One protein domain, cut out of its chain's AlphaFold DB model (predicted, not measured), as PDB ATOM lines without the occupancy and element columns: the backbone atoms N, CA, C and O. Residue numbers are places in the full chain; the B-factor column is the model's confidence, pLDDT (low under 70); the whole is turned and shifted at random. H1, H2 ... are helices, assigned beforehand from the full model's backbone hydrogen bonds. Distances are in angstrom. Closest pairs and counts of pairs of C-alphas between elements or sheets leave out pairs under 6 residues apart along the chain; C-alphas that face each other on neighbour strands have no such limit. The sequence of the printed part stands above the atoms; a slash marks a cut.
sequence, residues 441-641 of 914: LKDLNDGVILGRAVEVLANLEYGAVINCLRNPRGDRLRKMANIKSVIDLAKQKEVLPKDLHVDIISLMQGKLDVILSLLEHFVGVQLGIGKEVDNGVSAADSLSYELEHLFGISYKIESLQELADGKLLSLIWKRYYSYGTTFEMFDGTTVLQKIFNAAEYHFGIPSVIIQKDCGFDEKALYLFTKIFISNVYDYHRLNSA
ATOM      1  N   LEU A 441     180.785 125.931 120.196       85.94
ATOM      2  CA  LEU A 441     181.609 124.903 120.840       85.94
ATOM      3  C   LEU A 441     183.097 125.263 120.842       85.94
ATOM      4  O   LEU A 441     183.844 124.844 121.730       85.94
ATOM      5  N   LYS A 442     183.542 126.036 119.849       87.12
ATOM      6  CA  LYS A 442     184.947 126.430 119.699       87.12
ATOM      7  C   LYS A 442     185.232 127.796 120.301       87.12
ATOM      8  O   LYS A 442     186.260 127.957 120.952       87.12
ATOM      9  N   ASP A 443     184.333 128.752 120.131       89.75
ATOM     10  CA  ASP A 443     184.629 130.158 120.407       89.75
ATOM     11  C   ASP A 443     184.546 130.497 121.908       89.75
ATOM     12  O   ASP A 443     185.150 131.463 122.368       89.75
ATOM     13  N   LEU A 444     183.869 129.668 122.714       91.12
ATOM     14  CA  LEU A 444     183.765 129.846 124.173       91.12
ATOM     15  C   LEU A 444     184.877 129.147 124.972       91.12
ATOM     16  O   LEU A 444     185.034 129.396 126.170       91.12
ATOM     17  N   ASN A 445     185.665 128.279 124.332       90.69
ATOM     18  CA  ASN A 445     186.575 127.348 125.011       90.69
ATOM     19  C   ASN A 445     187.830 127.985 125.630       90.69
ATOM     20  O   ASN A 445     188.607 127.306 126.307       90.69
ATOM     21  N   ASP A 446     188.070 129.266 125.364       89.75
ATOM     22  CA  ASP A 446     189.230 130.002 125.856       89.75
ATOM     23  C   ASP A 446     188.893 131.014 126.962       89.75
ATOM     24  O   ASP A 446     189.800 131.605 127.561       89.75
ATOM     25  N   GLY A 447     187.598 131.172 127.255       90.50
ATOM     26  CA  GLY A 447     187.061 132.057 128.277       90.50
ATOM     27  C   GLY A 447     187.021 133.541 127.904       90.50
ATOM     28  O   GLY A 447     186.478 134.316 128.683       90.50
ATOM     29  N   VAL A 448     187.541 133.975 126.750       91.12
ATOM     30  CA  VAL A 448     187.617 135.410 126.411       91.12
ATOM     31  C   VAL A 448     186.231 135.980 126.097       91.12
ATOM     32  O   VAL A 448     185.834 136.989 126.686       91.12
ATOM     33  N   ILE A 449     185.456 135.295 125.248       90.75
ATOM     34  CA  ILE A 449     184.068 135.678 124.936       90.75
ATOM     35  C   ILE A 449     183.181 135.587 126.181       90.75
ATOM     36  O   ILE A 449     182.404 136.501 126.449       90.75
ATOM     37  N   LEU A 450     183.344 134.533 126.989       92.50
ATOM     38  CA  LEU A 450     182.617 134.386 128.254       92.50
ATOM     39  C   LEU A 450     182.927 135.540 129.214       92.50
ATOM     40  O   LEU A 450     182.014 136.095 129.817       92.50
ATOM     41  N   GLY A 451     184.194 135.942 129.327       91.56
ATOM     42  CA  GLY A 451     184.593 137.086 130.145       91.56
ATOM     43  C   GLY A 451     183.908 138.373 129.699       91.56
ATOM     44  O   GLY A 451     183.425 139.134 130.535       91.56
ATOM     45  N   ARG A 452     183.795 138.583 128.383       87.81
ATOM     46  CA  ARG A 452     183.070 139.726 127.822       87.81
ATOM     47  C   ARG A 452     181.570 139.658 128.105       87.81
ATOM     48  O   ARG A 452     180.995 140.672 128.492       87.81
ATOM     49  N   ALA A 453     180.953 138.487 127.962       88.94
ATOM     50  CA  ALA A 453     179.543 138.286 128.287       88.94
ATOM     51  C   ALA A 453     179.265 138.593 129.767       88.94
ATOM     52  O   ALA A 453     178.338 139.336 130.073       88.94
ATOM     53  N   VAL A 454     180.119 138.120 130.683       89.31
ATOM     54  CA  VAL A 454     180.009 138.402 132.125       89.31
ATOM     55  C   VAL A 454     180.104 139.899 132.426       89.31
ATOM     56  O   VAL A 454     179.366 140.384 133.278       89.31
ATOM     57  N   GLU A 455     180.958 140.660 131.729       85.56
ATOM     58  CA  GLU A 455     180.994 142.124 131.886       85.56
ATOM     59  C   GLU A 455     179.666 142.782 131.518       85.56
ATOM     60  O   GLU A 455     179.219 143.681 132.226       85.56
ATOM     61  N   VAL A 456     179.056 142.347 130.413       80.25
ATOM     62  CA  VAL A 456     177.768 142.875 129.944       80.25
ATOM     63  C   VAL A 456     176.658 142.506 130.930       80.25
ATOM     64  O   VAL A 456     175.951 143.393 131.403       80.25
ATOM     65  N   LEU A 457     176.572 141.228 131.305       82.00
ATOM     66  CA  LEU A 457     175.567 140.673 132.219       82.00
ATOM     67  C   LEU A 457     175.608 141.312 133.610       82.00
ATOM     68  O   LEU A 457     174.576 141.669 134.167       82.00
ATOM     69  N   ALA A 458     176.806 141.494 134.167       82.06
ATOM     70  CA  ALA A 458     176.998 142.115 135.477       82.06
ATOM     71  C   ALA A 458     176.942 143.654 135.441       82.06
ATOM     72  O   ALA A 458     177.220 144.294 136.460       82.06
ATOM     73  N   ASN A 459     176.639 144.257 134.282       74.44
ATOM     74  CA  ASN A 459     176.665 145.702 134.051       74.44
ATOM     75  C   ASN A 459     177.976 146.356 134.538       74.44
ATOM     76  O   ASN A 459     177.983 147.381 135.229       74.44
ATOM     77  N   LEU A 460     179.104 145.714 134.228       78.12
ATOM     78  CA  LEU A 460     180.437 146.188 134.580       78.12
ATOM     79  C   LEU A 460     180.998 147.108 133.498       78.12
ATOM     80  O   LEU A 460     180.648 147.045 132.316       78.12
ATOM     81  N   GLU A 461     181.940 147.951 133.914       70.94
ATOM     82  CA  GLU A 461     182.748 148.720 132.977       70.94
ATOM     83  C   GLU A 461     183.520 147.779 132.044       70.94
ATOM     84  O   GLU A 461     183.987 146.708 132.443       70.94
ATOM     85  N   TYR A 462     183.661 148.192 130.782       74.50
ATOM     86  CA  TYR A 462     184.427 147.438 129.797       74.50
ATOM     87  C   TYR A 462     185.846 147.173 130.315       74.50
ATOM     88  O   TYR A 462     186.542 148.099 130.741       74.50
ATOM     89  N   GLY A 463     186.314 145.930 130.211       75.00
ATOM     90  CA  GLY A 463     187.665 145.581 130.629       75.00
ATOM     91  C   GLY A 463     187.808 145.281 132.120       75.00
ATOM     92  O   GLY A 463     188.929 145.034 132.562       75.00
ATOM     93  N   ALA A 464     186.728 145.292 132.904       81.94
ATOM     94  CA  ALA A 464     186.758 144.880 134.307       81.94
ATOM     95  C   ALA A 464     187.137 143.395 134.491       81.94
ATOM     96  O   ALA A 464     187.743 143.036 135.500       81.94
ATOM     97  N   VAL A 465     186.794 142.544 133.522       86.31
ATOM     98  CA  VAL A 465     187.063 141.100 133.497       86.31
ATOM     99  C   VAL A 465     188.080 140.770 132.413       86.31
ATOM    100  O   VAL A 465     189.089 140.134 132.706       86.31
ATOM    101  N   ILE A 466     187.872 141.216 131.169       86.44
ATOM    102  CA  ILE A 466     188.702 140.763 130.041       86.44
ATOM    103  C   ILE A 466     190.161 141.225 130.154       86.44
ATOM    104  O   ILE A 466     191.051 140.479 129.761       86.44
ATOM    105  N   ASN A 467     190.445 142.375 130.784       85.81
ATOM    106  CA  ASN A 467     191.829 142.823 131.024       85.81
ATOM    107  C   ASN A 467     192.577 141.957 132.054       85.81
ATOM    108  O   ASN A 467     193.795 142.071 132.179       85.81
ATOM    109  N   CYS A 468     191.864 141.119 132.809       87.00
ATOM    110  CA  CYS A 468     192.457 140.145 133.723       87.00
ATOM    111  C   CYS A 468     192.820 138.835 133.004       87.00
ATOM    112  O   CYS A 468     193.506 137.989 133.582       87.00
ATOM    113  N   LEU A 469     192.366 138.654 131.759       89.81
ATOM    114  CA  LEU A 469     192.581 137.442 130.980       89.81
ATOM    115  C   LEU A 469     193.893 137.514 130.205       89.81
ATOM    116  O   LEU A 469     194.371 138.571 129.798       89.81
ATOM    117  N   ARG A 470     194.493 136.345 129.994       89.12
ATOM    118  CA  ARG A 470     195.724 136.196 129.217       89.12
ATOM    119  C   ARG A 470     195.389 135.887 127.768       89.12
ATOM    120  O   ARG A 470     194.371 135.257 127.492       89.12
ATOM    121  N   ASN A 471     196.301 136.235 126.861       87.50
ATOM    122  CA  ASN A 471     196.188 135.833 125.464       87.50
ATOM    123  C   ASN A 471     196.043 134.297 125.373       87.50
ATOM    124  O   ASN A 471     196.945 133.578 125.831       87.50
ATOM    125  N   PRO A 472     194.932 133.791 124.805       85.75
ATOM    126  CA  PRO A 472     194.657 132.362 124.747       85.75
ATOM    127  C   PRO A 472     195.533 131.619 123.731       85.75
ATOM    128  O   PRO A 472     195.583 130.390 123.766       85.75
ATOM    129  N   ARG A 473     196.257 132.333 122.848       79.56
ATOM    130  CA  ARG A 473     197.254 131.746 121.941       79.56
ATOM    131  C   ARG A 473     198.438 131.220 122.765       79.56
ATOM    132  O   ARG A 473     199.245 131.991 123.292       79.56
ATOM    133  N   GLY A 474     198.506 129.901 122.926       75.25
ATOM    134  CA  GLY A 474     199.519 129.200 123.717       75.25
ATOM    135  C   GLY A 474     198.963 127.926 124.353       75.25
ATOM    136  O   GLY A 474     198.066 127.290 123.803       75.25
ATOM    137  N   ASP A 475     199.487 127.568 125.525       79.56
ATOM    138  CA  ASP A 475     199.178 126.290 126.169       79.56
ATOM    139  C   ASP A 475     197.790 126.244 126.812       79.56
ATOM    140  O   ASP A 475     197.257 127.245 127.306       79.56
ATOM    141  N   ARG A 476     197.261 125.022 126.925       87.50
ATOM    142  CA  ARG A 476     195.987 124.680 127.580       87.50
ATOM    143  C   ARG A 476     195.808 125.331 128.961       87.50
ATOM    144  O   ARG A 476     194.703 125.726 129.323       87.50
ATOM    145  N   LEU A 477     196.900 125.496 129.711       88.06
ATOM    146  CA  LEU A 477     196.906 126.128 131.034       88.06
ATOM    147  C   LEU A 477     196.423 127.586 131.010       88.06
ATOM    148  O   LEU A 477     195.784 128.022 131.964       88.06
ATOM    149  N   ARG A 478     196.689 128.339 129.931       90.31
ATOM    150  CA  ARG A 478     196.231 129.734 129.798       90.31
ATOM    151  C   ARG A 478     194.716 129.801 129.647       90.31
ATOM    152  O   ARG A 478     194.078 130.551 130.378       90.31
ATOM    153  N   LYS A 479     194.149 128.969 128.768       91.19
ATOM    154  CA  LYS A 479     192.695 128.856 128.567       91.19
ATOM    155  C   LYS A 479     191.983 128.432 129.848       91.19
ATOM    156  O   LYS A 479     191.022 129.064 130.265       91.19
ATOM    157  N   MET A 480     192.515 127.412 130.523       91.81
ATOM    158  CA  MET A 480     191.969 126.933 131.793       91.81
ATOM    159  C   MET A 480     191.993 128.019 132.878       91.81
ATOM    160  O   MET A 480     191.000 128.207 133.576       91.81
ATOM    161  N   ALA A 481     193.098 128.761 133.007       92.19
ATOM    162  CA  ALA A 481     193.201 129.864 133.960       92.19
ATOM    163  C   ALA A 481     192.241 131.019 133.628       92.19
ATOM    164  O   ALA A 481     191.642 131.585 134.543       92.19
ATOM    165  N   ASN A 482     192.065 131.343 132.342       94.38
ATOM    166  CA  ASN A 482     191.093 132.338 131.890       94.38
ATOM    167  C   ASN A 482     189.670 131.921 132.265       94.38
ATOM    168  O   ASN A 482     188.993 132.671 132.960       94.38
ATOM    169  N   ILE A 483     189.242 130.711 131.878       94.62
ATOM    170  CA  ILE A 483     187.906 130.190 132.203       94.62
ATOM    171  C   ILE A 483     187.680 130.211 133.714       94.62
ATOM    172  O   ILE A 483     186.667 130.733 134.165       94.62
ATOM    173  N   LYS A 484     188.637 129.704 134.501       94.31
ATOM    174  CA  LYS A 484     188.529 129.709 135.964       94.31
ATOM    175  C   LYS A 484     188.306 131.124 136.504       94.31
ATOM    176  O   LYS A 484     187.368 131.346 137.259       94.31
ATOM    177  N   SER A 485     189.112 132.080 136.048       94.62
ATOM    178  CA  SER A 485     189.008 133.481 136.472       94.62
ATOM    179  C   SER A 485     187.650 134.092 136.112       94.62
ATOM    180  O   SER A 485     187.074 134.819 136.916       94.62
ATOM    181  N   VAL A 486     187.122 133.786 134.922       95.56
ATOM    182  CA  VAL A 486     185.803 134.259 134.476       95.56
ATOM    183  C   VAL A 486     184.681 133.671 135.325       95.56
ATOM    184  O   VAL A 486     183.806 134.417 135.750       95.56
ATOM    185  N   ILE A 487     184.709 132.365 135.604       94.69
ATOM    186  CA  ILE A 487     183.692 131.704 136.432       94.69
ATOM    187  C   ILE A 487     183.738 132.225 137.873       94.69
ATOM    188  O   ILE A 487     182.694 132.561 138.429       94.69
ATOM    189  N   ASP A 488     184.930 132.361 138.459       91.88
ATOM    190  CA  ASP A 488     185.105 132.896 139.814       91.88
ATOM    191  C   ASP A 488     184.558 134.334 139.916       91.88
ATOM    192  O   ASP A 488     183.831 134.670 140.856       91.88
ATOM    193  N   LEU A 489     184.830 135.175 138.910       91.25
ATOM    194  CA  LEU A 489     184.287 136.535 138.827       91.25
ATOM    195  C   LEU A 489     182.771 136.548 138.606       91.25
ATOM    196  O   LEU A 489     182.078 137.339 139.245       91.25
ATOM    197  N   ALA A 490     182.241 135.675 137.749       90.31
ATOM    198  CA  ALA A 490     180.804 135.563 137.509       90.31
ATOM    199  C   ALA A 490     180.051 135.185 138.794       90.31
ATOM    200  O   ALA A 490     179.030 135.794 139.109       90.31
ATOM    201  N   LYS A 491     180.600 134.262 139.593       90.69
ATOM    202  CA  LYS A 491     180.076 133.914 140.923       90.69
ATOM    203  C   LYS A 491     180.156 135.076 141.908       90.69
ATOM    204  O   LYS A 491     179.201 135.353 142.631       90.69
ATOM    205  N   GLN A 492     181.282 135.792 141.936       89.50
ATOM    206  CA  GLN A 492     181.457 136.959 142.806       89.50
ATOM    207  C   GLN A 492     180.462 138.081 142.477       89.50
ATOM    208  O   GLN A 492     180.029 138.810 143.370       89.50
ATOM    209  N   LYS A 493     180.125 138.239 141.195       86.31
ATOM    210  CA  LYS A 493     179.196 139.255 140.687       86.31
ATOM    211  C   LYS A 493     177.743 138.799 140.657       86.31
ATOM    212  O   LYS A 493     176.918 139.532 140.128       86.31
ATOM    213  N   GLU A 494     177.446 137.634 141.234       84.12
ATOM    214  CA  GLU A 494     176.098 137.059 141.292       84.12
ATOM    215  C   GLU A 494     175.482 136.832 139.896       84.12
ATOM    216  O   GLU A 494     174.268 136.743 139.759       84.12
ATOM    217  N   VAL A 495     176.324 136.705 138.858       85.06
ATOM    218  CA  VAL A 495     175.915 136.249 137.517       85.06
ATOM    219  C   VAL A 495     175.763 134.731 137.481       85.06
ATOM    220  O   VAL A 495     174.988 134.190 136.703       85.06
ATOM    221  N   LEU A 496     176.512 134.027 138.327       86.38
ATOM    222  CA  LEU A 496     176.330 132.602 138.570       86.38
ATOM    223  C   LEU A 496     176.077 132.364 140.062       86.38
ATOM    224  O   LEU A 496     176.656 133.078 140.891       86.38
ATOM    225  N   PRO A 497     175.284 131.341 140.427       83.81
ATOM    226  CA  PRO A 497     175.173 130.902 141.810       83.81
ATOM    227  C   PRO A 497     176.549 130.517 142.365       83.81
ATOM    228  O   PRO A 497     177.356 129.877 141.682       83.81
ATOM    229  N   LYS A 498     176.829 130.888 143.620       83.94
ATOM    230  CA  LYS A 498     178.137 130.634 144.254       83.94
ATOM    231  C   LYS A 498     178.466 129.137 144.299       83.94
ATOM    232  O   LYS A 498     179.601 128.751 143.996       83.94
ATOM    233  N   ASP A 499     177.451 128.317 144.546       83.44
ATOM    234  CA  ASP A 499     177.578 126.869 144.729       83.44
ATOM    235  C   ASP A 499     177.516 126.077 143.413       83.44
ATOM    236  O   ASP A 499     177.767 124.873 143.402       83.44
ATOM    237  N   LEU A 500     177.257 126.737 142.275       86.31
ATOM    238  CA  LEU A 500     177.181 126.066 140.977       86.31
ATOM    239  C   LEU A 500     178.537 125.449 140.604       86.31
ATOM    240  O   LEU A 500     179.533 126.158 140.423       86.31
ATOM    241  N   HIS A 501     178.587 124.129 140.440       86.31
ATOM    242  CA  HIS A 501     179.773 123.458 139.920       86.31
ATOM    243  C   HIS A 501     179.807 123.563 138.391       86.31
ATOM    244  O   HIS A 501     178.986 122.970 137.699       86.31
ATOM    245  N   VAL A 502     180.825 124.234 137.846       88.38
ATOM    246  CA  VAL A 502     181.097 124.259 136.401       88.38
ATOM    247  C   VAL A 502     182.327 123.404 136.118       88.38
ATOM    248  O   VAL A 502     183.412 123.687 136.626       88.38
ATOM    249  N   ASP A 503     182.175 122.354 135.309       91.00
ATOM    250  CA  ASP A 503     183.316 121.550 134.860       91.00
ATOM    251  C   ASP A 503     184.141 122.329 133.821       91.00
ATOM    252  O   ASP A 503     183.858 122.335 132.620       91.00
ATOM    253  N   ILE A 504     185.194 122.983 134.315       91.00
ATOM    254  CA  ILE A 504     186.128 123.802 133.533       91.00
ATOM    255  C   ILE A 504     186.799 122.981 132.424       91.00
ATOM    256  O   ILE A 504     187.037 123.502 131.334       91.00
ATOM    257  N   ILE A 505     187.114 121.706 132.678       89.81
ATOM    258  CA  ILE A 505     187.806 120.855 131.704       89.81
ATOM    259  C   ILE A 505     186.873 120.547 130.539       89.81
ATOM    260  O   ILE A 505     187.278 120.690 129.384       89.81
ATOM    261  N   SER A 506     185.634 120.168 130.842       89.50
ATOM    262  CA  SER A 506     184.608 119.897 129.835       89.50
ATOM    263  C   SER A 506     184.228 121.145 129.036       89.50
ATOM    264  O   SER A 506     184.077 121.061 127.818       89.50
ATOM    265  N   LEU A 507     184.151 122.311 129.683       90.31
ATOM    266  CA  LEU A 507     183.901 123.589 129.009       90.31
ATOM    267  C   LEU A 507     185.029 123.942 128.027       90.31
ATOM    268  O   LEU A 507     184.784 124.284 126.875       90.31
ATOM    269  N   MET A 508     186.279 123.772 128.454       89.94
ATOM    270  CA  MET A 508     187.458 123.996 127.613       89.94
ATOM    271  C   MET A 508     187.577 122.972 126.466       89.94
ATOM    272  O   MET A 508     188.211 123.245 125.449       89.94
ATOM    273  N   GLN A 509     186.984 121.784 126.612       88.38
ATOM    274  CA  GLN A 509     186.877 120.777 125.549       88.38
ATOM    275  C   GLN A 509     185.726 121.049 124.571       88.38
ATOM    276  O   GLN A 509     185.612 120.332 123.580       88.38
ATOM    277  N   GLY A 510     184.885 122.054 124.830       86.94
ATOM    278  CA  GLY A 510     183.735 122.351 123.983       86.94
ATOM    279  C   GLY A 510     182.584 121.358 124.155       86.94
ATOM    280  O   GLY A 510     181.880 121.075 123.189       86.94
ATOM    281  N   LYS A 511     182.389 120.774 125.349       89.81
ATOM    282  CA  LYS A 511     181.244 119.879 125.581       89.81
ATOM    283  C   LYS A 511     179.937 120.673 125.580       89.81
ATOM    284  O   LYS A 511     179.742 121.551 126.422       89.81
ATOM    285  N   LEU A 512     179.041 120.309 124.661       86.94
ATOM    286  CA  LEU A 512     177.782 121.011 124.408       86.94
ATOM    287  C   LEU A 512     176.918 121.152 125.668       86.94
ATOM    288  O   LEU A 512     176.478 122.254 125.963       86.94
ATOM    289  N   ASP A 513     176.727 120.079 126.439       86.31
ATOM    290  CA  ASP A 513     175.829 120.096 127.606       86.31
ATOM    291  C   ASP A 513     176.278 121.103 128.680       86.31
ATOM    292  O   ASP A 513     175.460 121.805 129.270       86.31
ATOM    293  N   VAL A 514     177.595 121.229 128.890       89.19
ATOM    294  CA  VAL A 514     178.172 122.180 129.855       89.19
ATOM    295  C   VAL A 514     178.043 123.616 129.350       89.19
ATOM    296  O   VAL A 514     177.723 124.512 130.128       89.19
ATOM    297  N   ILE A 515     178.268 123.839 128.051       89.56
ATOM    298  CA  ILE A 515     178.107 125.156 127.422       89.56
ATOM    299  C   ILE A 515     176.647 125.608 127.484       89.56
ATOM    300  O   ILE A 515     176.383 126.734 127.896       89.56
ATOM    301  N   LEU A 516     175.707 124.736 127.112       86.44
ATOM    302  CA  LEU A 516     174.277 125.037 127.145       86.44
ATOM    303  C   LEU A 516     173.823 125.372 128.563       86.44
ATOM    304  O   LEU A 516     173.231 126.427 128.764       86.44
ATOM    305  N   SER A 517     174.181 124.540 129.546       86.50
ATOM    306  CA  SER A 517     173.843 124.800 130.947       86.50
ATOM    307  C   SER A 517     174.393 126.148 131.423       86.50
ATOM    308  O   SER A 517     173.675 126.921 132.052       86.50
ATOM    309  N   LEU A 518     175.643 126.486 131.089       89.19
ATOM    310  CA  LEU A 518     176.233 127.773 131.462       89.19
ATOM    311  C   LEU A 518     175.498 128.964 130.823       89.19
ATOM    312  O   LEU A 518     175.221 129.953 131.501       89.19
ATOM    313  N   LEU A 519     175.180 128.878 129.528       87.88
ATOM    314  CA  LEU A 519     174.484 129.948 128.811       87.88
ATOM    315  C   LEU A 519     173.035 130.110 129.278       87.88
ATOM    316  O   LEU A 519     172.566 131.239 129.367       87.88
ATOM    317  N   GLU A 520     172.350 129.024 129.643       83.06
ATOM    318  CA  GLU A 520     171.015 129.076 130.253       83.06
ATOM    319  C   GLU A 520     171.029 129.896 131.559       83.06
ATOM    320  O   GLU A 520     170.157 130.744 131.762       83.06
ATOM    321  N   HIS A 521     172.063 129.745 132.400       84.06
ATOM    322  CA  HIS A 521     172.229 130.590 133.591       84.06
ATOM    323  C   HIS A 521     172.468 132.064 133.227       84.06
ATOM    324  O   HIS A 521     171.891 132.956 133.848       84.06
ATOM    325  N   PHE A 522     173.283 132.341 132.205       85.62
ATOM    326  CA  PHE A 522     173.526 133.713 131.744       85.62
ATOM    327  C   PHE A 522     172.254 134.382 131.209       85.62
ATOM    328  O   PHE A 522     171.979 135.533 131.550       85.62
ATOM    329  N   VAL A 523     171.448 133.658 130.429       76.44
ATOM    330  CA  VAL A 523     170.126 134.116 129.976       76.44
ATOM    331  C   VAL A 523     169.233 134.444 131.176       76.44
ATOM    332  O   VAL A 523     168.567 135.479 131.176       76.44
ATOM    333  N   GLY A 524     169.250 133.605 132.217       70.56
ATOM    334  CA  GLY A 524     168.508 133.846 133.455       70.56
ATOM    335  C   GLY A 524     168.873 135.169 134.142       70.56
ATOM    336  O   GLY A 524     167.983 135.893 134.587       70.56
ATOM    337  N   VAL A 525     170.164 135.520 134.177       70.00
ATOM    338  CA  VAL A 525     170.658 136.737 134.848       70.00
ATOM    339  C   VAL A 525     170.438 138.020 134.050       70.00
ATOM    340  O   VAL A 525     170.021 139.016 134.643       70.00
ATOM    341  N   GLN A 526     170.674 138.027 132.730       59.53
ATOM    342  CA  GLN A 526     170.472 139.218 131.873       59.53
ATOM    343  C   GLN A 526     169.059 139.806 132.037       59.53
ATOM    344  O   GLN A 526     168.848 141.004 131.865       59.53
ATOM    345  N   LEU A 527     168.089 138.950 132.353       54.72
ATOM    346  CA  LEU A 527     166.665 139.231 132.237       54.72
ATOM    347  C   LEU A 527     165.979 139.346 133.608       54.72
ATOM    348  O   LEU A 527     164.778 139.139 133.722       54.72
ATOM    349  N   GLY A 528     166.740 139.685 134.658       51.00
ATOM    350  CA  GLY A 528     166.169 140.180 135.912       51.00
ATOM    351  C   GLY A 528     165.485 139.136 136.793       51.00
ATOM    352  O   GLY A 528     164.631 139.513 137.593       51.00
ATOM    353  N   ILE A 529     165.886 137.860 136.728       47.31
ATOM    354  CA  ILE A 529     165.571 136.900 137.800       47.31
ATOM    355  C   ILE A 529     166.429 137.273 139.021       47.31
ATOM    356  O   ILE A 529     167.447 136.659 139.337       47.31
ATOM    357  N   GLY A 530     166.074 138.377 139.673       39.47
ATOM    358  CA  GLY A 530     166.653 138.774 140.940       39.47
ATOM    359  C   GLY A 530     166.178 137.807 142.011       39.47
ATOM    360  O   GLY A 530     165.028 137.882 142.411       39.47
ATOM    361  N   LYS A 531     167.084 136.937 142.469       43.03
ATOM    362  CA  LYS A 531     167.125 136.405 143.839       43.03
ATOM    363  C   LYS A 531     165.760 135.990 144.404       43.03
ATOM    364  O   LYS A 531     165.239 136.716 145.231       43.03
ATOM    365  N   GLU A 532     165.228 134.855 143.951       37.66
ATOM    366  CA  GLU A 532     164.279 133.964 144.663       37.66
ATOM    367  C   GLU A 532     163.573 133.046 143.654       37.66
ATOM    368  O   GLU A 532     162.361 133.080 143.501       37.66
ATOM    369  N   VAL A 533     164.321 132.212 142.928       40.59
ATOM    370  CA  VAL A 533     163.734 131.002 142.329       40.59
ATOM    371  C   VAL A 533     164.768 129.876 142.353       40.59
ATOM    372  O   VAL A 533     165.116 129.278 141.339       40.59
ATOM    373  N   ASP A 534     165.273 129.574 143.545       39.19
ATOM    374  CA  ASP A 534     165.567 128.177 143.844       39.19
ATOM    375  C   ASP A 534     164.196 127.517 143.969       39.19
ATOM    376  O   ASP A 534     163.524 127.764 144.964       39.19
ATOM    377  N   ASN A 535     163.728 126.850 142.903       42.16
ATOM    378  CA  ASN A 535     162.729 125.762 142.888       42.16
ATOM    379  C   ASN A 535     162.039 125.669 141.517       42.16
ATOM    380  O   ASN A 535     160.963 126.217 141.356       42.16
ATOM    381  N   GLY A 536     162.612 124.957 140.542       49.97
ATOM    382  CA  GLY A 536     161.860 124.269 139.468       49.97
ATOM    383  C   GLY A 536     160.731 125.002 138.711       49.97
ATOM    384  O   GLY A 536     159.868 124.319 138.166       49.97
ATOM    385  N   VAL A 537     160.695 126.339 138.678       59.53
ATOM    386  CA  VAL A 537     159.606 127.111 138.059       59.53
ATOM    387  C   VAL A 537     159.644 126.936 136.544       59.53
ATOM    388  O   VAL A 537     160.705 127.022 135.919       59.53
ATOM    389  N   SER A 538     158.476 126.685 135.949       71.94
ATOM    390  CA  SER A 538     158.338 126.524 134.504       71.94
ATOM    391  C   SER A 538     158.702 127.821 133.771       71.94
ATOM    392  O   SER A 538     158.458 128.927 134.255       71.94
ATOM    393  N   ALA A 539     159.244 127.710 132.558       74.12
ATOM    394  CA  ALA A 539     159.538 128.866 131.708       74.12
ATOM    395  C   ALA A 539     158.296 129.756 131.464       74.12
ATOM    396  O   ALA A 539     158.416 130.978 131.382       74.12
ATOM    397  N   ALA A 540     157.103 129.155 131.416       79.06
ATOM    398  CA  ALA A 540     155.831 129.865 131.284       79.06
ATOM    399  C   ALA A 540     155.468 130.687 132.540       79.06
ATOM    400  O   ALA A 540     155.053 131.845 132.434       79.06
ATOM    401  N   ASP A 541     155.709 130.139 133.733       80.56
ATOM    402  CA  ASP A 541     155.490 130.835 135.006       80.56
ATOM    403  C   ASP A 541     156.467 132.009 135.171       80.56
ATOM    404  O   ASP A 541     156.071 133.092 135.604       80.56
ATOM    405  N   SER A 542     157.728 131.839 134.746       80.81
ATOM    406  CA  SER A 542     158.708 132.936 134.747       80.81
ATOM    407  C   SER A 542     158.264 134.105 133.865       80.81
ATOM    408  O   SER A 542     158.463 135.251 134.264       80.81
ATOM    409  N   LEU A 543     157.697 133.840 132.683       82.19
ATOM    410  CA  LEU A 543     157.175 134.900 131.811       82.19
ATOM    411  C   LEU A 543     155.928 135.557 132.408       82.19
ATOM    412  O   LEU A 543     155.787 136.774 132.328       82.19
ATOM    413  N   SER A 544     155.050 134.769 133.030       85.94
ATOM    414  CA  SER A 544     153.842 135.277 133.691       85.94
ATOM    415  C   SER A 544     154.198 136.257 134.814       85.94
ATOM    416  O   SER A 544     153.676 137.371 134.856       85.94
ATOM    417  N   TYR A 545     155.165 135.893 135.665       83.00
ATOM    418  CA  TYR A 545     155.685 136.773 136.714       83.00
ATOM    419  C   TYR A 545     156.298 138.059 136.146       83.00
ATOM    420  O   TYR A 545     156.075 139.147 136.672       83.00
ATOM    421  N   GLU A 546     157.061 137.963 135.056       79.62
ATOM    422  CA  GLU A 546     157.698 139.128 134.442       79.62
ATOM    423  C   GLU A 546     156.678 140.099 133.826       79.62
ATOM    424  O   GLU A 546     156.827 141.316 133.960       79.62
ATOM    425  N   LEU A 547     155.607 139.586 133.211       84.44
ATOM    426  CA  LEU A 547     154.498 140.400 132.705       84.44
ATOM    427  C   LEU A 547     153.778 141.152 133.831       84.44
ATOM    428  O   LEU A 547     153.460 142.337 133.678       84.44
ATOM    429  N   GLU A 548     153.563 140.496 134.969       83.62
ATOM    430  CA  GLU A 548     152.968 141.121 136.147       83.62
ATOM    431  C   GLU A 548     153.909 142.171 136.752       83.62
ATOM    432  O   GLU A 548     153.516 143.321 136.940       83.62
ATOM    433  N   HIS A 549     155.176 141.820 136.978       80.81
ATOM    434  CA  HIS A 549     156.157 142.698 137.612       80.81
ATOM    435  C   HIS A 549     156.489 143.940 136.770       80.81
ATOM    436  O   HIS A 549     156.582 145.049 137.301       80.81
ATOM    437  N   LEU A 550     156.684 143.785 135.455       79.81
ATOM    438  CA  LEU A 550     157.066 144.898 134.582       79.81
ATOM    439  C   LEU A 550     155.856 145.718 134.134       79.81
ATOM    440  O   LEU A 550     155.882 146.946 134.200       79.81
ATOM    441  N   PHE A 551     154.788 145.065 133.675       79.88
ATOM    442  CA  PHE A 551     153.664 145.755 133.039       79.88
ATOM    443  C   PHE A 551     152.407 145.852 133.909       79.88
ATOM    444  O   PHE A 551     151.491 146.590 133.535       79.88
ATOM    445  N   GLY A 552     152.350 145.146 135.046       80.81
ATOM    446  CA  GLY A 552     151.139 145.008 135.858       80.81
ATOM    447  C   GLY A 552     150.084 144.109 135.208       80.81
ATOM    448  O   GLY A 552     148.898 144.267 135.488       80.81
ATOM    449  N   ILE A 553     150.484 143.226 134.286       83.06
ATOM    450  CA  ILE A 553     149.571 142.346 133.551       83.06
ATOM    451  C   ILE A 553     149.494 141.003 134.277       83.06
ATOM    452  O   ILE A 553     150.408 140.192 134.177       83.06
ATOM    453  N   SER A 554     148.378 140.739 134.955       81.62
ATOM    454  CA  SER A 554     148.095 139.453 135.605       81.62
ATOM    455  C   SER A 554     147.625 138.401 134.584       81.62
ATOM    456  O   SER A 554     146.482 137.940 134.630       81.62
ATOM    457  N   TYR A 555     148.471 138.077 133.604       83.56
ATOM    458  CA  TYR A 555     148.200 137.056 132.588       83.56
ATOM    459  C   TYR A 555     149.022 135.803 132.882       83.56
ATOM    460  O   TYR A 555     150.248 135.872 132.962       83.56
ATOM    461  N   LYS A 556     148.343 134.666 133.033       84.62
ATOM    462  CA  LYS A 556     148.977 133.373 133.288       84.62
ATOM    463  C   LYS A 556     149.145 132.620 131.972       84.62
ATOM    464  O   LYS A 556     148.153 132.339 131.310       84.62
ATOM    465  N   ILE A 557     150.388 132.304 131.624       84.94
ATOM    466  CA  ILE A 557     150.741 131.485 130.461       84.94
ATOM    467  C   ILE A 557     150.759 130.026 130.923       84.94
ATOM    468  O   ILE A 557     151.550 129.681 131.800       84.94
ATOM    469  N   GLU A 558     149.901 129.171 130.363       81.94
ATOM    470  CA  GLU A 558     149.864 127.746 130.729       81.94
ATOM    471  C   GLU A 558     150.854 126.933 129.888       81.94
ATOM    472  O   GLU A 558     151.520 126.029 130.397       81.94
ATOM    473  N   SER A 559     151.012 127.292 128.609       81.88
ATOM    474  CA  SER A 559     151.976 126.691 127.686       81.88
ATOM    475  C   SER A 559     152.720 127.734 126.853       81.88
ATOM    476  O   SER A 559     152.143 128.696 126.351       81.88
ATOM    477  N   LEU A 560     154.012 127.493 126.602       81.75
ATOM    478  CA  LEU A 560     154.810 128.318 125.688       81.75
ATOM    479  C   LEU A 560     154.281 128.283 124.244       81.75
ATOM    480  O   LEU A 560     154.543 129.212 123.481       81.75
ATOM    481  N   GLN A 561     153.502 127.263 123.873       79.25
ATOM    482  CA  GLN A 561     152.859 127.173 122.562       79.25
ATOM    483  C   GLN A 561     151.834 128.299 122.335       79.25
ATOM    484  O   GLN A 561     151.605 128.692 121.193       79.25
ATOM    485  N   GLU A 562     151.253 128.866 123.399       82.31
ATOM    486  CA  GLU A 562     150.324 130.004 123.306       82.31
ATOM    487  C   GLU A 562     150.990 131.241 122.695       82.31
ATOM    488  O   GLU A 562     150.344 132.031 122.015       82.31
ATOM    489  N   LEU A 563     152.306 131.384 122.872       83.75
ATOM    490  CA  LEU A 563     153.078 132.501 122.328       83.75
ATOM    491  C   LEU A 563     153.287 132.386 120.811       83.75
ATOM    492  O   LEU A 563     153.614 133.380 120.160       83.75
ATOM    493  N   ALA A 564     153.088 131.196 120.235       80.94
ATOM    494  CA  ALA A 564     153.333 130.925 118.820       80.94
ATOM    495  C   ALA A 564     152.349 131.654 117.885       80.94
ATOM    496  O   ALA A 564     152.641 131.835 116.703       80.94
ATOM    497  N   ASP A 565     151.195 132.102 118.392       81.00
ATOM    498  CA  ASP A 565     150.223 132.864 117.602       81.00
ATOM    499  C   ASP A 565     150.559 134.370 117.508       81.00
ATOM    500  O   ASP A 565     150.004 135.087 116.671       81.00
ATOM    501  N   GLY A 566     151.492 134.849 118.340       83.81
ATOM    502  CA  GLY A 566     151.946 136.237 118.395       83.81
ATOM    503  C   GLY A 566     150.928 137.245 118.937       83.81
ATOM    504  O   GLY A 566     151.230 138.442 118.965       83.81
ATOM    505  N   LYS A 567     149.742 136.821 119.396       86.44
ATOM    506  CA  LYS A 567     148.691 137.745 119.852       86.44
ATOM    507  C   LYS A 567     149.104 138.504 121.106       86.44
ATOM    508  O   LYS A 567     148.984 139.730 121.129       86.44
ATOM    509  N   LEU A 568     149.642 137.816 122.114       88.62
ATOM    510  CA  LEU A 568     150.093 138.453 123.357       88.62
ATOM    511  C   LEU A 568     151.179 139.508 123.089       88.62
ATOM    512  O   LEU A 568     151.079 140.645 123.552       88.62
ATOM    513  N   LEU A 569     152.172 139.166 122.265       89.62
ATOM    514  CA  LEU A 569     153.254 140.080 121.888       89.62
ATOM    515  C   LEU A 569     152.731 141.299 121.115       89.62
ATOM    516  O   LEU A 569     153.191 142.419 121.341       89.62
ATOM    517  N   SER A 570     151.723 141.104 120.258       89.88
ATOM    518  CA  SER A 570     151.081 142.198 119.523       89.88
ATOM    519  C   SER A 570     150.382 143.198 120.451       89.88
ATOM    520  O   SER A 570     150.463 144.408 120.230       89.88
ATOM    521  N   LEU A 571     149.733 142.712 121.517       88.38
ATOM    522  CA  LEU A 571     149.063 143.553 122.511       88.38
ATOM    523  C   LEU A 571     150.081 144.363 123.315       88.38
ATOM    524  O   LEU A 571     149.899 145.568 123.496       88.38
ATOM    525  N   ILE A 572     151.173 143.722 123.739       89.12
ATOM    526  CA  ILE A 572     152.270 144.381 124.456       89.12
ATOM    527  C   ILE A 572     152.881 145.490 123.589       89.12
ATOM    528  O   ILE A 572     153.026 146.621 124.055       89.12
ATOM    529  N   TRP A 573     153.153 145.213 122.308       89.12
ATOM    530  CA  TRP A 573     153.659 146.220 121.369       89.12
ATOM    531  C   TRP A 573     152.705 147.409 121.246       89.12
ATOM    532  O   TRP A 573     153.096 148.551 121.480       89.12
ATOM    533  N   LYS A 574     151.428 147.157 120.937       87.19
ATOM    534  CA  LYS A 574     150.422 148.216 120.750       87.19
ATOM    535  C   LYS A 574     150.249 149.083 121.993       87.19
ATOM    536  O   LYS A 574     150.048 150.290 121.879       87.19
ATOM    537  N   ARG A 575     150.321 148.479 123.181       85.38
ATOM    538  CA  ARG A 575     150.066 149.170 124.445       85.38
ATOM    539  C   ARG A 575     151.257 149.986 124.939       85.38
ATOM    540  O   ARG A 575     151.046 151.099 125.421       85.38
ATOM    541  N   TYR A 576     152.471 149.446 124.841       81.56
ATOM    542  CA  TYR A 576     153.662 150.016 125.485       81.56
ATOM    543  C   TYR A 576     154.676 150.612 124.496       81.56
ATOM    544  O   TYR A 576     155.533 151.400 124.901       81.56
ATOM    545  N   TYR A 577     154.543 150.327 123.198       77.94
ATOM    546  CA  TYR A 577     155.390 150.849 122.121       77.94
ATOM    547  C   TYR A 577     154.603 151.764 121.156       77.94
ATOM    548  O   TYR A 577     154.711 151.681 119.938       77.94
ATOM    549  N   SER A 578     153.797 152.680 121.701       64.50
ATOM    550  CA  SER A 578     152.805 153.474 120.948       64.50
ATOM    551  C   SER A 578     153.361 154.521 119.969       64.50
ATOM    552  O   SER A 578     152.596 155.093 119.201       64.50
ATOM    553  N   TYR A 579     154.657 154.840 120.037       65.12
ATOM    554  CA  TYR A 579     155.288 155.912 119.246       65.12
ATOM    555  C   TYR A 579     156.193 155.403 118.119       65.12
ATOM    556  O   TYR A 579     156.734 156.211 117.368       65.12
ATOM    557  N   GLY A 580     156.421 154.091 118.038       63.56
ATOM    558  CA  GLY A 580     157.193 153.504 116.948       63.56
ATOM    559  C   GLY A 580     156.311 153.092 115.775       63.56
ATOM    560  O   GLY A 580     155.084 153.144 115.850       63.56
ATOM    561  N   THR A 581     156.952 152.661 114.692       71.62
ATOM    562  CA  THR A 581     156.269 152.085 113.536       71.62
ATOM    563  C   THR A 581     155.458 150.865 113.974       71.62
ATOM    564  O   THR A 581     155.896 150.057 114.800       71.62
ATOM    565  N   THR A 582     154.240 150.743 113.457       81.06
ATOM    566  CA  THR A 582     153.371 149.613 113.775       81.06
ATOM    567  C   THR A 582     153.951 148.339 113.164       81.06
ATOM    568  O   THR A 582     154.376 148.343 112.007       81.06
ATOM    569  N   PHE A 583     153.985 147.239 113.927       83.56
ATOM    570  CA  PHE A 583     154.586 145.987 113.450       83.56
ATOM    571  C   PHE A 583     153.850 145.432 112.216       83.56
ATOM    572  O   PHE A 583     154.425 144.671 111.445       83.56
ATOM    573  N   GLU A 584     152.588 145.824 111.995       85.94
ATOM    574  CA  GLU A 584     151.790 145.417 110.837       85.94
ATOM    575  C   GLU A 584     152.401 145.814 109.484       85.94
ATOM    576  O   GLU A 584     152.097 145.152 108.489       85.94
ATOM    577  N   MET A 585     153.252 146.849 109.463       82.25
ATOM    578  CA  MET A 585     153.927 147.364 108.262       82.25
ATOM    579  C   MET A 585     155.138 146.525 107.832       82.25
ATOM    580  O   MET A 585     155.691 146.767 106.766       82.25
ATOM    581  N   PHE A 586     155.573 145.569 108.657       82.25
ATOM    582  CA  PHE A 586     156.717 144.712 108.356       82.25
ATOM    583  C   PHE A 586     156.272 143.435 107.637       82.25
ATOM    584  O   PHE A 586     155.188 142.898 107.893       82.25
ATOM    585  N   ASP A 587     157.133 142.929 106.757       77.31
ATOM    586  CA  ASP A 587     156.880 141.707 105.993       77.31
ATOM    587  C   ASP A 587     156.749 140.486 106.914       77.31
ATOM    588  O   ASP A 587     157.436 140.373 107.928       77.31
ATOM    589  N   GLY A 588     155.873 139.542 106.568       78.00
ATOM    590  CA  GLY A 588     155.693 138.304 107.327       78.00
ATOM    591  C   GLY A 588     154.354 137.628 107.057       78.00
ATOM    592  O   GLY A 588     153.331 138.294 106.889       78.00
ATOM    593  N   THR A 589     154.366 136.296 107.033       79.00
ATOM    594  CA  THR A 589     153.174 135.461 106.806       79.00
ATOM    595  C   THR A 589     152.299 135.351 108.055       79.00
ATOM    596  O   THR A 589     151.076 135.298 107.956       79.00
ATOM    597  N   THR A 590     152.913 135.380 109.242       84.38
ATOM    598  CA  THR A 590     152.233 135.313 110.542       84.38
ATOM    599  C   THR A 590     152.422 136.605 111.337       84.38
ATOM    600  O   THR A 590     153.402 137.328 111.149       84.38
ATOM    601  N   VAL A 591     151.501 136.892 112.269       86.12
ATOM    602  CA  VAL A 591     151.609 138.038 113.200       86.12
ATOM    603  C   VAL A 591     152.939 137.998 113.950       86.12
ATOM    604  O   VAL A 591     153.636 139.005 114.047       86.12
ATOM    605  N   LEU A 592     153.316 136.812 114.416       85.12
ATOM    606  CA  LEU A 592     154.559 136.577 115.128       85.12
ATOM    607  C   LEU A 592     155.799 136.896 114.264       85.12
ATOM    608  O   LEU A 592     156.701 137.588 114.725       85.12
ATOM    609  N   GLN A 593     155.813 136.496 112.986       83.75
ATOM    610  CA  GLN A 593     156.916 136.802 112.064       83.75
ATOM    611  C   GLN A 593     157.055 138.307 111.791       83.75
ATOM    612  O   GLN A 593     158.172 138.826 111.742       83.75
ATOM    613  N   LYS A 594     155.931 139.025 111.676       87.75
ATOM    614  CA  LYS A 594     155.942 140.490 111.557       87.75
ATOM    615  C   LYS A 594     156.532 141.153 112.800       87.75
ATOM    616  O   LYS A 594     157.338 142.071 112.682       87.75
ATOM    617  N   ILE A 595     156.183 140.654 113.989       88.25
ATOM    618  CA  ILE A 595     156.750 141.123 115.262       88.25
ATOM    619  C   ILE A 595     158.255 140.862 115.324       88.25
ATOM    620  O   ILE A 595     158.984 141.725 115.799       88.25
ATOM    621  N   PHE A 596     158.746 139.726 114.822       85.31
ATOM    622  CA  PHE A 596     160.185 139.442 114.785       85.31
ATOM    623  C   PHE A 596     160.943 140.438 113.919       85.31
ATOM    624  O   PHE A 596     161.924 141.016 114.376       85.31
ATOM    625  N   ASN A 597     160.458 140.693 112.705       83.56
ATOM    626  CA  ASN A 597     161.088 141.650 111.800       83.56
ATOM    627  C   ASN A 597     161.005 143.085 112.357       83.56
ATOM    628  O   ASN A 597     161.977 143.839 112.288       83.56
ATOM    629  N   ALA A 598     159.885 143.445 112.993       84.50
ATOM    630  CA  ALA A 598     159.747 144.720 113.692       84.50
ATOM    631  C   ALA A 598     160.704 144.831 114.894       84.50
ATOM    632  O   ALA A 598     161.307 145.880 115.115       84.50
ATOM    633  N   ALA A 599     160.875 143.759 115.669       82.88
ATOM    634  CA  ALA A 599     161.782 143.703 116.811       82.88
ATOM    635  C   ALA A 599     163.258 143.745 116.383       82.88
ATOM    636  O   ALA A 599     164.064 144.414 117.033       82.88
ATOM    637  N   GLU A 600     163.609 143.103 115.271       80.25
ATOM    638  CA  GLU A 600     164.929 143.213 114.649       80.25
ATOM    639  C   GLU A 600     165.219 144.656 114.243       80.25
ATOM    640  O   GLU A 600     166.270 145.201 114.573       80.25
ATOM    641  N   TYR A 601     164.248 145.319 113.622       75.19
ATOM    642  CA  TYR A 601     164.386 146.708 113.208       75.19
ATOM    643  C   TYR A 601     164.478 147.691 114.391       75.19
ATOM    644  O   TYR A 601     165.376 148.536 114.453       75.19
ATOM    645  N   HIS A 602     163.566 147.597 115.362       72.12
ATOM    646  CA  HIS A 602     163.464 148.575 116.450       72.12
ATOM    647  C   HIS A 602     164.432 148.314 117.609       72.12
ATOM    648  O   HIS A 602     165.017 149.265 118.141       72.12
ATOM    649  N   PHE A 603     164.612 147.048 117.988       72.06
ATOM    650  CA  PHE A 603     165.400 146.633 119.152       72.06
ATOM    651  C   PHE A 603     166.718 145.946 118.774       72.06
ATOM    652  O   PHE A 603     167.563 145.736 119.645       72.06
ATOM    653  N   GLY A 604     166.925 145.614 117.494       69.88
ATOM    654  CA  GLY A 604     168.108 144.887 117.032       69.88
ATOM    655  C   GLY A 604     168.089 143.400 117.377       69.88
ATOM    656  O   GLY A 604     169.138 142.773 117.276       69.88
ATOM    657  N   ILE A 605     166.953 142.855 117.832       80.12
ATOM    658  CA  ILE A 605     166.822 141.446 118.228       80.12
ATOM    659  C   ILE A 605     166.852 140.595 116.950       80.12
ATOM    660  O   ILE A 605     165.920 140.713 116.158       80.12
ATOM    661  N   PRO A 606     167.873 139.750 116.715       75.31
ATOM    662  CA  PRO A 606     167.988 139.023 115.456       75.31
ATOM    663  C   PRO A 606     166.758 138.149 115.208       75.31
ATOM    664  O   PRO A 606     166.439 137.289 116.035       75.31
ATOM    665  N   SER A 607     166.102 138.303 114.054       74.94
ATOM    666  CA  SER A 607     164.988 137.419 113.674       74.94
ATOM    667  C   SER A 607     165.440 135.959 113.542       74.94
ATOM    668  O   SER A 607     164.643 135.050 113.743       74.94
ATOM    669  N   VAL A 608     166.744 135.733 113.320       68.38
ATOM    670  CA  VAL A 608     167.423 134.422 113.273       68.38
ATOM    671  C   VAL A 608     167.373 133.659 114.607       68.38
ATOM    672  O   VAL A 608     167.578 132.444 114.611       68.38
ATOM    673  N   ILE A 609     167.034 134.316 115.731       70.25
ATOM    674  CA  ILE A 609     166.724 133.612 116.991       70.25
ATOM    675  C   ILE A 609     165.606 132.577 116.766       70.25
ATOM    676  O   ILE A 609     165.558 131.568 117.469       70.25
ATOM    677  N   ILE A 610     164.748 132.780 115.757       66.06
ATOM    678  CA  ILE A 610     163.659 131.874 115.400       66.06
ATOM    679  C   ILE A 610     163.735 131.570 113.891       66.06
ATOM    680  O   ILE A 610     163.462 132.425 113.052       66.06
ATOM    681  N   GLN A 611     164.148 130.347 113.530       61.97
ATOM    682  CA  GLN A 611     164.256 129.918 112.126       61.97
ATOM    683  C   GLN A 611     162.903 130.038 111.400       61.97
ATOM    684  O   GLN A 611     161.878 129.601 111.915       61.97
ATOM    685  N   LYS A 612     162.912 130.615 110.188       53.22
ATOM    686  CA  LYS A 612     161.701 130.971 109.423       53.22
ATOM    687  C   LYS A 612     160.899 129.767 108.896       53.22
ATOM    688  O   LYS A 612     159.700 129.919 108.689       53.22
ATOM    689  N   ASP A 613     161.523 128.593 108.751       48.53
ATOM    690  CA  ASP A 613     160.969 127.490 107.940       48.53
ATOM    691  C   ASP A 613     160.794 126.153 108.688       48.53
ATOM    692  O   ASP A 613     160.348 125.162 108.112       48.53
ATOM    693  N   CYS A 614     161.144 126.083 109.973       45.75
ATOM    694  CA  CYS A 614     161.043 124.867 110.786       45.75
ATOM    695  C   CYS A 614     160.357 125.220 112.106       45.75
ATOM    696  O   CYS A 614     160.730 126.210 112.725       45.75
ATOM    697  N   GLY A 615     159.344 124.445 112.510       57.09
ATOM    698  CA  GLY A 615     158.504 124.726 113.682       57.09
ATOM    699  C   GLY A 615     159.264 125.173 114.940       57.09
ATOM    700  O   GLY A 615     160.428 124.835 115.147       57.09
ATOM    701  N   PHE A 616     158.579 125.950 115.779       64.19
ATOM    702  CA  PHE A 616     159.189 126.673 116.893       64.19
ATOM    703  C   PHE A 616     159.718 125.735 117.985       64.19
ATOM    704  O   PHE A 616     158.993 124.871 118.478       64.19
ATOM    705  N   ASP A 617     160.970 125.941 118.399       76.50
ATOM    706  CA  ASP A 617     161.486 125.374 119.643       76.50
ATOM    707  C   ASP A 617     161.015 126.231 120.829       76.50
ATOM    708  O   ASP A 617     161.173 127.455 120.826       76.50
ATOM    709  N   GLU A 618     160.431 125.595 121.849       79.00
ATOM    710  CA  GLU A 618     159.863 126.283 123.016       79.00
ATOM    711  C   GLU A 618     160.909 127.127 123.755       79.00
ATOM    712  O   GLU A 618     160.615 128.244 124.188       79.00
ATOM    713  N   LYS A 619     162.157 126.643 123.851       79.75
ATOM    714  CA  LYS A 619     163.233 127.377 124.527       79.75
ATOM    715  C   LYS A 619     163.684 128.595 123.721       79.75
ATOM    716  O   LYS A 619     163.957 129.642 124.312       79.75
ATOM    717  N   ALA A 620     163.744 128.490 122.392       81.12
ATOM    718  CA  ALA A 620     164.038 129.629 121.518       81.12
ATOM    719  C   ALA A 620     162.929 130.699 121.575       81.12
ATOM    720  O   ALA A 620     163.222 131.894 121.666       81.12
ATOM    721  N   LEU A 621     161.659 130.275 121.597       83.19
ATOM    722  CA  LEU A 621     160.504 131.169 121.720       83.19
ATOM    723  C   LEU A 621     160.459 131.872 123.084       83.19
ATOM    724  O   LEU A 621     160.216 133.079 123.148       83.19
ATOM    725  N   TYR A 622     160.751 131.143 124.163       83.81
ATOM    726  CA  TYR A 622     160.928 131.709 125.501       83.81
ATOM    727  C   TYR A 622     162.040 132.767 125.522       83.81
ATOM    728  O   TYR A 622     161.805 133.889 125.973       83.81
ATOM    729  N   LEU A 623     163.223 132.449 124.978       83.75
ATOM    730  CA  LEU A 623     164.360 133.370 124.914       83.75
ATOM    731  C   LEU A 623     163.997 134.667 124.181       83.75
ATOM    732  O   LEU A 623     164.210 135.754 124.718       83.75
ATOM    733  N   PHE A 624     163.407 134.561 122.986       86.06
ATOM    734  CA  PHE A 624     162.957 135.725 122.222       86.06
ATOM    735  C   PHE A 624     161.946 136.562 123.010       86.06
ATOM    736  O   PHE A 624     162.116 137.774 123.145       86.06
ATOM    737  N   THR A 625     160.907 135.916 123.546       87.56
ATOM    738  CA  THR A 625     159.797 136.586 124.240       87.56
ATOM    739  C   THR A 625     160.297 137.375 125.442       87.56
ATOM    740  O   THR A 625     159.891 138.518 125.652       87.56
ATOM    741  N   LYS A 626     161.241 136.800 126.186       83.12
ATOM    742  CA  LYS A 626     161.842 137.435 127.353       83.12
ATOM    743  C   LYS A 626     162.665 138.676 126.987       83.12
ATOM    744  O   LYS A 626     162.478 139.746 127.561       83.12
ATOM    745  N   ILE A 627     163.516 138.574 125.960       80.62
ATOM    746  CA  ILE A 627     164.293 139.718 125.441       80.62
ATOM    747  C   ILE A 627     163.359 140.811 124.904       80.62
ATOM    748  O   ILE A 627     163.601 142.002 125.111       80.62
ATOM    749  N   PHE A 628     162.291 140.416 124.214       86.81
ATOM    750  CA  PHE A 628     161.295 141.322 123.658       86.81
ATOM    751  C   PHE A 628     160.567 142.114 124.753       86.81
ATOM    752  O   PHE A 628     160.545 143.344 124.698       86.81
ATOM    753  N   ILE A 629     160.026 141.429 125.767       85.38
ATOM    754  CA  ILE A 629     159.324 142.041 126.908       85.38
ATOM    755  C   ILE A 629     160.220 143.063 127.610       85.38
ATOM    756  O   ILE A 629     159.813 144.214 127.797       85.38
ATOM    757  N   SER A 630     161.454 142.668 127.925       78.88
ATOM    758  CA  SER A 630     162.423 143.525 128.604       78.88
ATOM    759  C   SER A 630     162.729 144.803 127.806       78.88
ATOM    760  O   SER A 630     162.636 145.911 128.339       78.88
ATOM    761  N   ASN A 631     162.990 144.682 126.497       77.50
ATOM    762  CA  ASN A 631     163.278 145.831 125.628       77.50
ATOM    763  C   ASN A 631     162.075 146.771 125.448       77.50
ATOM    764  O   ASN A 631     162.232 147.996 125.496       77.50
ATOM    765  N   VAL A 632     160.868 146.221 125.266       82.56
ATOM    766  CA  VAL A 632     159.639 147.025 125.167       82.56
ATOM    767  C   VAL A 632     159.402 147.793 126.469       82.56
ATOM    768  O   VAL A 632     159.074 148.984 126.434       82.56
ATOM    769  N   TYR A 633     159.613 147.150 127.619       81.25
ATOM    770  CA  TYR A 633     159.478 147.797 128.920       81.25
ATOM    771  C   TYR A 633     160.505 148.916 129.128       81.25
ATOM    772  O   TYR A 633     160.137 150.016 129.547       81.25
ATOM    773  N   ASP A 634     161.778 148.681 128.805       69.50
ATOM    774  CA  ASP A 634     162.830 149.693 128.931       69.50
ATOM    775  C   ASP A 634     162.535 150.930 128.071       69.50
ATOM    776  O   ASP A 634     162.661 152.067 128.548       69.50
ATOM    777  N   TYR A 635     162.068 150.723 126.837       71.44
ATOM    778  CA  TYR A 635     161.611 151.806 125.970       71.44
ATOM    779  C   TYR A 635     160.432 152.567 126.587       71.44
ATOM    780  O   TYR A 635     160.467 153.797 126.691       71.44
ATOM    781  N   HIS A 636     159.410 151.850 127.061       76.12
ATOM    782  CA  HIS A 636     158.253 152.447 127.723       76.12
ATOM    783  C   HIS A 636     158.654 153.265 128.961       76.12
ATOM    784  O   HIS A 636     158.161 154.380 129.156       76.12
ATOM    785  N   ARG A 637     159.591 152.760 129.773       72.94
ATOM    786  CA  ARG A 637     160.130 153.449 130.952       72.94
ATOM    787  C   ARG A 637     160.833 154.750 130.564       72.94
ATOM    788  O   ARG A 637     160.568 155.786 131.179       72.94
ATOM    789  N   LEU A 638     161.703 154.725 129.548       65.50
ATOM    790  CA  LEU A 638     162.385 155.936 129.073       65.50
ATOM    791  C   LEU A 638     161.403 156.953 128.491       65.50
ATOM    792  O   LEU A 638     161.501 158.140 128.807       65.50
ATOM    793  N   ASN A 639     160.432 156.503 127.699       68.19
ATOM    794  CA  ASN A 639     159.428 157.384 127.116       68.19
ATOM    795  C   ASN A 639     158.524 158.002 128.177       68.19
ATOM    796  O   ASN A 639     158.277 159.204 128.144       68.19
ATOM    797  N   SER A 640     158.097 157.227 129.169       68.00
ATOM    798  CA  SER A 640     157.312 157.730 130.297       68.00
ATOM    799  C   SER A 640     158.077 158.793 131.085       68.00
ATOM    800  O   SER A 640     157.527 159.846 131.424       68.00
ATOM    801  N   ALA A 641     159.375 158.575 131.314       64.50
ATOM    802  CA  ALA A 641     160.245 159.569 131.930       64.50
ATOM    803  C   ALA A 641     160.382 160.829 131.055       64.50
ATOM    804  O   ALA A 641     160.244 161.944 131.560       64.50
TER     805      ALA A 641
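What this domain is: This is residues 441 to 641 of the 914 residues of an uncharacterized protein of Thelazia callipaeda (UniProt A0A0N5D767). What shape do the helices make? Two lobes stand end to end: H1 to H4 form one, with H1 and H2 side by side, and H5 to H9 form the other, with H5 and H7 packed alongside the long H9. What is it built of? The printed part has 201 residues with nine named helices, H1 to H9 in order, and no named strand: all helix. It is compact, with a radius of gyration of the C-alphas of 18.8 A, and only just elongated, spanning 53 by 35 by 33 A.

Where its parts are: Where is the first lobe? H1 is residues 448 to 457, from C-alpha 448 at (187.617, 135.410, 126.411); H2 is 476 to 492, 24.4 A long; H3 is 504 to 508; H4 is 512 to 526, 21.0 A long. Where is the second? H5 is 539 to 551, H6 560 to 565, H7 567 to 576, H8 591 to 603, and H9 618 to 641, 34.5 A long, to C-alpha 641 at (160.245, 159.569, 131.930).

How they stand to each other: How does H1 stand to H2? They touch at a shallow tilt of 9 degrees, the same way; the closest C-alphas, of Gly 451 and Val 486, are 5.3 A apart. What joins the lobes? H4 and H9 are close but not clearly touching, with closest C-alphas Val 523 and Leu 623 at 7.7 A. What does the hub, H9, touch? It touches H5 with residues 622 to 633 alone, closest C-alphas Leu 550 and Tyr 633 at 6.8 A, and also H6 and H7. How are the backbones? Every O i to N i+4 pair is within hydrogen-bond range except in H6, with 0 of 2, where 2 of 3 O i to N i+3 pairs are.

The domain as a whole: How large is it? The farthest C-alphas, of Asp 475 and Arg 575, are 54.2 A apart, and the printed part has no cut. Where is confidence low? 29 residues are under 70, among them 526 to 537, mostly in the long link from H4 to H5.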